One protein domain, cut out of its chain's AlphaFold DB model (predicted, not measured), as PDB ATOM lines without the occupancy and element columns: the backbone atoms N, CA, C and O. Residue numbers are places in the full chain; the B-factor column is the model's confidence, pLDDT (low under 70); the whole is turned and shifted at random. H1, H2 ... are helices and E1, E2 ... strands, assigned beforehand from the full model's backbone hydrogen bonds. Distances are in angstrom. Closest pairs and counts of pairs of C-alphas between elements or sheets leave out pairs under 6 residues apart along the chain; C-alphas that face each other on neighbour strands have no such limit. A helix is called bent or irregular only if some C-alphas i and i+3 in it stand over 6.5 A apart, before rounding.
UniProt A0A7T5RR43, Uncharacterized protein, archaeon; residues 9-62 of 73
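AT A GLANCE: This is residues 9 to 62 of the 73 residues of an uncharacterized protein of archaeon (UniProt A0A7T5RR43). Three helices lie roughly side by side as a small bundle whose centres make a triangle: H1 and H2 form a short helical hairpin, and the longer H3 runs along it, packing on H2 with residues 51 to 58 while H1 is only near it. At one end of the bundle the short strand E1 leads into H3, and residues 9 to 10, before H1, pair with residues 38 to 39 of E1. The printed part has 54 residues, with three named helices and one named strand in the order H1, H2, E1, H3, and the class is mostly helix. It is compact, with a radius of gyration of the C-alphas of 10.7 A, and its outline is elongated, with spans of 31 by 17 by 15 A; H3 runs along the longest.

HOW THE PARTS SIT: Residues 9 to 10 pair antiparallel with residues 38 to 39, which belong to strand E1, residues 38 to 40; E1 pairs with no named strand. Helix H1, residues 12 to 21, touches helix H2, residues 27 to 34, and the two form a helical hairpin. Their closest C-alphas are those of Arg 19 and Val 29, 6.2 A apart, and their lines stand at a shallow tilt of 20 degrees, opposite ways. H2 and E1 are apart. The closest C-alphas of H1 and E1 are those of Arg 12 and Ala 38, 7.1 A apart. Helix H3, residues 41 to 62, meets E1 only through their link. H3 touches H2 with residues 51 to 58 alone; the closest C-alphas are those of Val 28 and Leu 55, 6.4 A apart, at a shallow tilt of 28 degrees, opposite ways. H1 and H3 are near each other, with 6 pairs of C-alphas within 10 A. Every O i to N i+4 pair is within hydrogen-bond range in H1 and H2, and 15 of 18 are in H3.

IN THESE COORDINATES: H1 begins at C-alpha 12, (32.413, -48.660, -28.028), and is 14.4 A long from first to last C-alpha. H2 is 10.9 A long and E1 7.1 A. H3, the longest helix with 22 residues, begins at C-alpha 41, (37.055, -36.425, -32.568), and ends at C-alpha 62, (16.231, -55.051, -43.558), 30.0 A away. H3 has a kink of 31 degrees near residue 48; it is neither bent nor irregular, but only just: C-alphas 46 and 49 are 6.4 A apart.

THE WHOLE: The two C-alphas farthest apart are those of Pro 40 and Tyr 62, at 31.0 A. The printed part has no cut, and its links H1 to H2, H2 to E1 and E1 to H3 are tight. The mean pLDDT of the printed part is 82.1, and one residue, Tyr 62, is under 70.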
ATOM      1  N   VAL A   9      36.386 -39.696 -29.336       83.75
ATOM      2  CA  VAL A   9      35.017 -40.204 -29.359       83.75
ATOM      3  C   VAL A   9      35.049 -41.679 -28.996       83.75
ATOM      4  O   VAL A   9      35.770 -42.453 -29.626       83.75
ATOM      5  N   ASP A  10      34.261 -42.045 -27.987       83.88
ATOM      6  CA  ASP A  10      34.004 -43.436 -27.636       83.88
ATOM      7  C   ASP A  10      33.064 -44.054 -28.675       83.88
ATOM      8  O   ASP A  10      31.872 -43.746 -28.745       83.88
ATOM      9  N   LEU A  11      33.623 -44.915 -29.518       82.81
ATOM     10  CA  LEU A  11      32.867 -45.712 -30.472       82.81
ATOM     11  C   LEU A  11      32.371 -47.013 -29.860       82.81
ATOM     12  O   LEU A  11      31.482 -47.624 -30.442       82.81
ATOM     13  N   ARG A  12      32.890 -47.446 -28.705       85.06
ATOM     14  CA  ARG A  12      32.413 -48.660 -28.028       85.06
ATOM     15  C   ARG A  12      30.909 -48.591 -27.767       85.06
ATOM     16  O   ARG A  12      30.167 -49.454 -28.232       85.06
ATOM     17  N   SER A  13      30.449 -47.508 -27.143       83.81
ATOM     18  CA  SER A  13      29.023 -47.288 -26.868       83.81
ATOM     19  C   SER A  13      28.182 -47.239 -28.151       83.81
ATOM     20  O   SER A  13      27.018 -47.648 -28.173       83.81
ATOM     21  N   PHE A  14      28.759 -46.726 -29.243       81.00
ATOM     22  CA  PHE A  14      28.112 -46.695 -30.553       81.00
ATOM     23  C   PHE A  14      28.013 -48.100 -31.166       81.00
ATOM     24  O   PHE A  14      26.923 -48.509 -31.559       81.00
ATOM     25  N   LYS A  15      29.103 -48.874 -31.166       85.56
ATOM     26  CA  LYS A  15      29.152 -50.268 -31.634       85.56
ATOM     27  C   LYS A  15      28.146 -51.151 -30.916       85.56
ATOM     28  O   LYS A  15      27.448 -51.921 -31.569       85.56
ATOM     29  N   GLU A  16      28.027 -51.018 -29.597       85.50
ATOM     30  CA  GLU A  16      27.047 -51.774 -28.814       85.50
ATOM     31  C   GLU A  16      25.612 -51.458 -29.246       85.50
ATOM     32  O   GLU A  16      24.815 -52.370 -29.472       85.50
ATOM     33  N   LYS A  17      25.289 -50.175 -29.459       83.25
ATOM     34  CA  LYS A  17      23.973 -49.765 -29.975       83.25
ATOM     35  C   LYS A  17      23.716 -50.267 -31.393       83.25
ATOM     36  O   LYS A  17      22.589 -50.648 -31.699       83.25
ATOM     37  N   VAL A  18      24.732 -50.259 -32.253       80.69
ATOM     38  CA  VAL A  18      24.629 -50.757 -33.631       80.69
ATOM     39  C   VAL A  18      24.404 -52.268 -33.645       80.69
ATOM     40  O   VAL A  18      23.465 -52.732 -34.286       80.69
ATOM     41  N   ARG A  19      25.173 -53.026 -32.858       82.94
ATOM     42  CA  ARG A  19      25.001 -54.474 -32.679       82.94
ATOM     43  C   ARG A  19      23.637 -54.842 -32.085       82.94
ATOM     44  O   ARG A  19      23.115 -55.906 -32.383       82.94
ATOM     45  N   ALA A  20      23.051 -53.980 -31.255       84.50
ATOM     46  CA  ALA A  20      21.700 -54.188 -30.732       84.50
ATOM     47  C   ALA A  20      20.593 -53.949 -31.777       84.50
ATOM     48  O   ALA A  20      19.467 -54.398 -31.582       84.50
ATOM     49  N   LYS A  21      20.885 -53.212 -32.857       81.94
ATOM     50  CA  LYS A  21      19.908 -52.828 -33.891       81.94
ATOM     51  C   LYS A  21      20.025 -53.632 -35.182       81.94
ATOM     52  O   LYS A  21      19.039 -53.730 -35.903       81.94
ATOM     53  N   LEU A  22      21.203 -54.170 -35.481       77.94
ATOM     54  CA  LEU A  22      21.479 -54.946 -36.685       77.94
ATOM     55  C   LEU A  22      21.868 -56.387 -36.330       77.94
ATOM     56  O   LEU A  22      22.478 -56.610 -35.282       77.94
ATOM     57  N   PRO A  23      21.561 -57.371 -37.194       78.88
ATOM     58  CA  PRO A  23      22.036 -58.735 -37.007       78.88
ATOM     59  C   PRO A  23      23.569 -58.786 -37.036       78.88
ATOM     60  O   PRO A  23      24.218 -57.993 -37.720       78.88
ATOM     61  N   ALA A  24      24.147 -59.733 -36.293       75.06
ATOM     62  CA  ALA A  24      25.598 -59.864 -36.137       75.06
ATOM     63  C   ALA A  24      26.334 -60.081 -37.474       75.06
ATOM     64  O   ALA A  24      27.454 -59.604 -37.628       75.06
ATOM     65  N   ASP A  25      25.677 -60.725 -38.441       78.50
ATOM     66  CA  ASP A  25      26.179 -60.946 -39.802       78.50
ATOM     67  C   ASP A  25      26.037 -59.729 -40.731       78.50
ATOM     68  O   ASP A  25      26.416 -59.797 -41.901       78.50
ATOM     69  N   SER A  26      25.495 -58.600 -40.256       77.75
ATOM     70  CA  SER A  26      25.397 -57.405 -41.093       77.75
ATOM     71  C   SER A  26      26.800 -56.895 -41.459       77.75
ATOM     72  O   SER A  26      27.663 -56.750 -40.580       77.75
ATOM     73  N   PRO A  27      27.035 -56.538 -42.734       79.88
ATOM     74  CA  PRO A  27      28.312 -55.988 -43.173       79.88
ATOM     75  C   PRO A  27      28.662 -54.693 -42.430       79.88
ATOM     76  O   PRO A  27      29.836 -54.434 -42.192       79.88
ATOM     77  N   VAL A  28      27.666 -53.905 -42.002       78.56
ATOM     78  CA  VAL A  28      27.889 -52.690 -41.199       78.56
ATOM     79  C   VAL A  28      28.388 -53.015 -39.796       78.56
ATOM     80  O   VAL A  28      29.253 -52.306 -39.291       78.56
ATOM     81  N   VAL A  29      27.893 -54.086 -39.171       80.19
ATOM     82  CA  VAL A  29      28.390 -54.533 -37.861       80.19
ATOM     83  C   VAL A  29      29.829 -55.029 -37.995       80.19
ATOM     84  O   VAL A  29      30.678 -54.625 -37.207       80.19
ATOM     85  N   SER A  30      30.126 -55.831 -39.021       83.00
ATOM     86  CA  SER A  30      31.484 -56.330 -39.282       83.00
ATOM     87  C   SER A  30      32.493 -55.203 -39.528       83.00
ATOM     88  O   SER A  30      33.551 -55.182 -38.906       83.00
ATOM     89  N   ASP A  31      32.148 -54.243 -40.388       82.88
ATOM     90  CA  ASP A  31      32.978 -53.079 -40.734       82.88
ATOM     91  C   ASP A  31      33.201 -52.169 -39.513       82.88
ATOM     92  O   ASP A  31      34.320 -51.753 -39.224       82.88
ATOM     93  N   LEU A  32      32.155 -51.936 -38.713       81.00
ATOM     94  CA  LEU A  32      32.249 -51.116 -37.508       81.00
ATOM     95  C   LEU A  32      33.059 -51.792 -36.387       81.00
ATOM     96  O   LEU A  32      33.719 -51.106 -35.609       81.00
ATOM     97  N   LEU A  33      33.032 -53.124 -36.279       81.50
ATOM     98  CA  LEU A  33      33.828 -53.864 -35.291       81.50
ATOM     99  C   LEU A  33      35.336 -53.823 -35.586       81.50
ATOM    100  O   LEU A  33      36.119 -53.979 -34.650       81.50
ATOM    101  N   GLN A  34      35.734 -53.586 -36.840       85.19
ATOM    102  CA  GLN A  34      37.142 -53.440 -37.228       85.19
ATOM    103  C   GLN A  34      37.743 -52.084 -36.830       85.19
ATOM    104  O   GLN A  34      38.958 -51.980 -36.664       85.19
ATOM    105  N   GLU A  35      36.913 -51.057 -36.630       83.25
ATOM    106  CA  GLU A  35      37.380 -49.746 -36.181       83.25
ATOM    107  C   GLU A  35      37.860 -49.781 -34.719       83.25
ATOM    108  O   GLU A  35      37.391 -50.600 -33.928       83.25
ATOM    109  N   PRO A  36      38.761 -48.883 -34.292       83.19
ATOM    110  CA  PRO A  36      39.164 -48.795 -32.888       83.19
ATOM    111  C   PRO A  36      37.994 -48.371 -31.982       83.19
ATOM    112  O   PRO A  36      37.082 -47.668 -32.405       83.19
ATOM    113  N   ASP A  37      38.005 -48.779 -30.710       83.06
ATOM    114  CA  ASP A  37      36.960 -48.401 -29.734       83.06
ATOM    115  C   ASP A  37      36.946 -46.904 -29.405       83.06
ATOM    116  O   ASP A  37      35.923 -46.374 -28.978       83.06
ATOM    117  N   ALA A  38      38.064 -46.220 -29.630       83.19
ATOM    118  CA  ALA A  38      38.186 -44.784 -29.482       83.19
ATOM    119  C   ALA A  38      38.902 -44.213 -30.702       83.19
ATOM    120  O   ALA A  38      39.933 -44.739 -31.128       83.19
ATOM    121  N   MET A  39      38.379 -43.116 -31.251       84.94
ATOM    122  CA  MET A  39      39.049 -42.394 -32.330       84.94
ATOM    123  C   MET A  39      39.123 -40.888 -32.041       84.94
ATOM    124  O   MET A  39      38.286 -40.370 -31.296       84.94
ATOM    125  N   PRO A  40      40.096 -40.157 -32.615       86.56
ATOM    126  CA  PRO A  40      40.156 -38.702 -32.488       86.56
ATOM    127  C   PRO A  40      38.855 -38.052 -32.972       86.56
ATOM    128  O   PRO A  40      38.344 -38.434 -34.024       86.56
ATOM    129  N   ALA A  41      38.334 -37.061 -32.242       82.75
ATOM    130  CA  ALA A  41      37.055 -36.425 -32.568       82.75
ATOM    131  C   ALA A  41      37.008 -35.820 -33.978       82.75
ATOM    132  O   ALA A  41      35.964 -35.883 -34.619       82.75
ATOM    133  N   ASP A  42      38.127 -35.299 -34.479       84.19
ATOM    134  CA  ASP A  42      38.227 -34.761 -35.842       84.19
ATOM    135  C   ASP A  42      37.979 -35.852 -36.901       84.19
ATOM    136  O   ASP A  42      37.131 -35.719 -37.782       84.19
ATOM    137  N   ARG A  43      38.611 -37.017 -36.718       83.56
ATOM    138  CA  ARG A  43      38.396 -38.195 -37.567       83.56
ATOM    139  C   ARG A  43      36.980 -38.761 -37.401       83.56
ATOM    140  O   ARG A  43      36.361 -39.170 -38.383       83.56
ATOM    141  N   ALA A  44      36.450 -38.739 -36.178       83.19
ATOM    142  CA  ALA A  44      35.095 -39.192 -35.867       83.19
ATOM    143  C   ALA A  44      34.030 -38.347 -36.557       83.19
ATOM    144  O   ALA A  44      33.067 -38.895 -37.087       83.19
ATOM    145  N   ALA A  45      34.217 -37.028 -36.591       83.88
ATOM    146  CA  ALA A  45      33.294 -36.103 -37.238       83.88
ATOM    147  C   ALA A  45      33.142 -36.390 -38.738       83.88
ATOM    148  O   ALA A  45      32.065 -36.181 -39.291       83.88
ATOM    149  N   VAL A  46      34.188 -36.918 -39.381       86.44
ATOM    150  CA  VAL A  46      34.146 -37.332 -40.787       86.44
ATOM    151  C   VAL A  46      33.537 -38.727 -40.938       86.44
ATOM    152  O   VAL A  46      32.656 -38.924 -41.769       86.44
ATOM    153  N   LEU A  47      33.971 -39.701 -40.135       82.44
ATOM    154  CA  LEU A  47      33.598 -41.107 -40.321       82.44
ATOM    155  C   LEU A  47      32.196 -41.463 -39.796       82.44
ATOM    156  O   LEU A  47      31.482 -42.231 -40.440       82.44
ATOM    157  N   ILE A  48      31.762 -40.902 -38.662       82.69
ATOM    158  CA  ILE A  48      30.462 -41.229 -38.045       82.69
ATOM    159  C   ILE A  48      29.281 -40.958 -38.992       82.69
ATOM    160  O   ILE A  48      28.444 -41.849 -39.133       82.69
ATOM    161  N   PRO A  49      29.193 -39.811 -39.696       86.00
ATOM    162  CA  PRO A  49      28.126 -39.582 -40.670       86.00
ATOM    163  C   PRO A  49      28.083 -40.626 -41.796       86.00
ATOM    164  O   PRO A  49      27.000 -41.001 -42.248       86.00
ATOM    165  N   HIS A  50      29.241 -41.131 -42.237       87.06
ATOM    166  CA  HIS A  50      29.303 -42.201 -43.234       87.06
ATOM    167  C   HIS A  50      28.762 -43.524 -42.683       87.06
ATOM    168  O   HIS A  50      27.958 -44.172 -43.356       87.06
ATOM    169  N   TYR A  51      29.144 -43.891 -41.457       80.62
ATOM    170  CA  TYR A  51      28.611 -45.074 -40.781       80.62
ATOM    171  C   TYR A  51      27.104 -44.980 -40.557       80.62
ATOM    172  O   TYR A  51      26.396 -45.944 -40.836       80.62
ATOM    173  N   LEU A  52      26.599 -43.822 -40.123       83.38
ATOM    174  CA  LEU A  52      25.167 -43.597 -39.922       83.38
ATOM    175  C   LEU A  52      24.380 -43.763 -41.223       83.38
ATOM    176  O   LEU A  52      23.441 -44.548 -41.251       83.38
ATOM    177  N   ARG A  53      24.816 -43.144 -42.327       86.69
ATOM    178  CA  ARG A  53      24.148 -43.312 -43.630       86.69
ATOM    179  C   ARG A  53      24.166 -44.769 -44.106       86.69
ATOM    180  O   ARG A  53      23.235 -45.233 -44.763       86.69
ATOM    181  N   ARG A  54      25.256 -45.498 -43.844       83.50
ATOM    182  CA  ARG A  54      25.370 -46.920 -44.203       83.50
ATOM    183  C   ARG A  54      24.424 -47.773 -43.360       83.50
ATOM    184  O   ARG A  54      23.738 -48.620 -43.911       83.50
ATOM    185  N   LEU A  55      24.359 -47.498 -42.060       81.56
ATOM    186  CA  LEU A  55      23.450 -48.138 -41.118       81.56
ATOM    187  C   LEU A  55      21.985 -47.881 -41.475       81.56
ATOM    188  O   LEU A  55      21.203 -48.820 -41.457       81.56
ATOM    189  N   GLU A  56      21.621 -46.646 -41.825       84.12
ATOM    190  CA  GLU A  56      20.273 -46.304 -42.287       84.12
ATOM    191  C   GLU A  56      19.900 -47.116 -43.525       84.12
ATOM    192  O   GLU A  56      18.876 -47.786 -43.506       84.12
ATOM    193  N   ARG A  57      20.777 -47.181 -44.535       84.00
ATOM    194  CA  ARG A  57      20.522 -47.993 -45.735       84.00
ATOM    195  C   ARG A  57      20.399 -49.485 -45.451       84.00
ATOM    196  O   ARG A  57      19.543 -50.134 -46.043       84.00
ATOM    197  N   GLU A  58      21.228 -50.036 -44.569       80.12
ATOM    198  CA  GLU A  58      21.088 -51.437 -44.161       80.12
ATOM    199  C   GLU A  58      19.778 -51.654 -43.407       80.12
ATOM    200  O   GLU A  58      19.047 -52.585 -43.717       80.12
ATOM    201  N   LEU A  59      19.433 -50.785 -42.454       77.50
ATOM    202  CA  LEU A  59      18.174 -50.868 -41.712       77.50
ATOM    203  C   LEU A  59      16.954 -50.707 -42.622       77.50
ATOM    204  O   LEU A  59      15.949 -51.376 -42.398       77.50
ATOM    205  N   GLU A  60      17.018 -49.843 -43.632       79.88
ATOM    206  CA  GLU A  60      16.007 -49.737 -44.683       79.88
ATOM    207  C   GLU A  60      15.958 -51.023 -45.508       79.88
ATOM    208  O   GLU A  60      14.878 -51.554 -45.730       79.88
ATOM    209  N   SER A  61      17.101 -51.592 -45.896       73.00
ATOM    210  CA  SER A  61      17.160 -52.871 -46.611       73.00
ATOM    211  C   SER A  61      16.568 -54.027 -45.797       73.00
ATOM    212  O   SER A  61      15.804 -54.820 -46.347       73.00
ATOM    213  N   TYR A  62      16.826 -54.084 -44.486       67.25
ATOM    214  CA  TYR A  62      16.231 -55.051 -43.558       67.25
ATOM    215  C   TYR A  62      14.736 -54.807 -43.311       67.25
ATOM    216  O   TYR A  62      14.015 -55.759 -43.043       67.25
TER     217      TYR A  62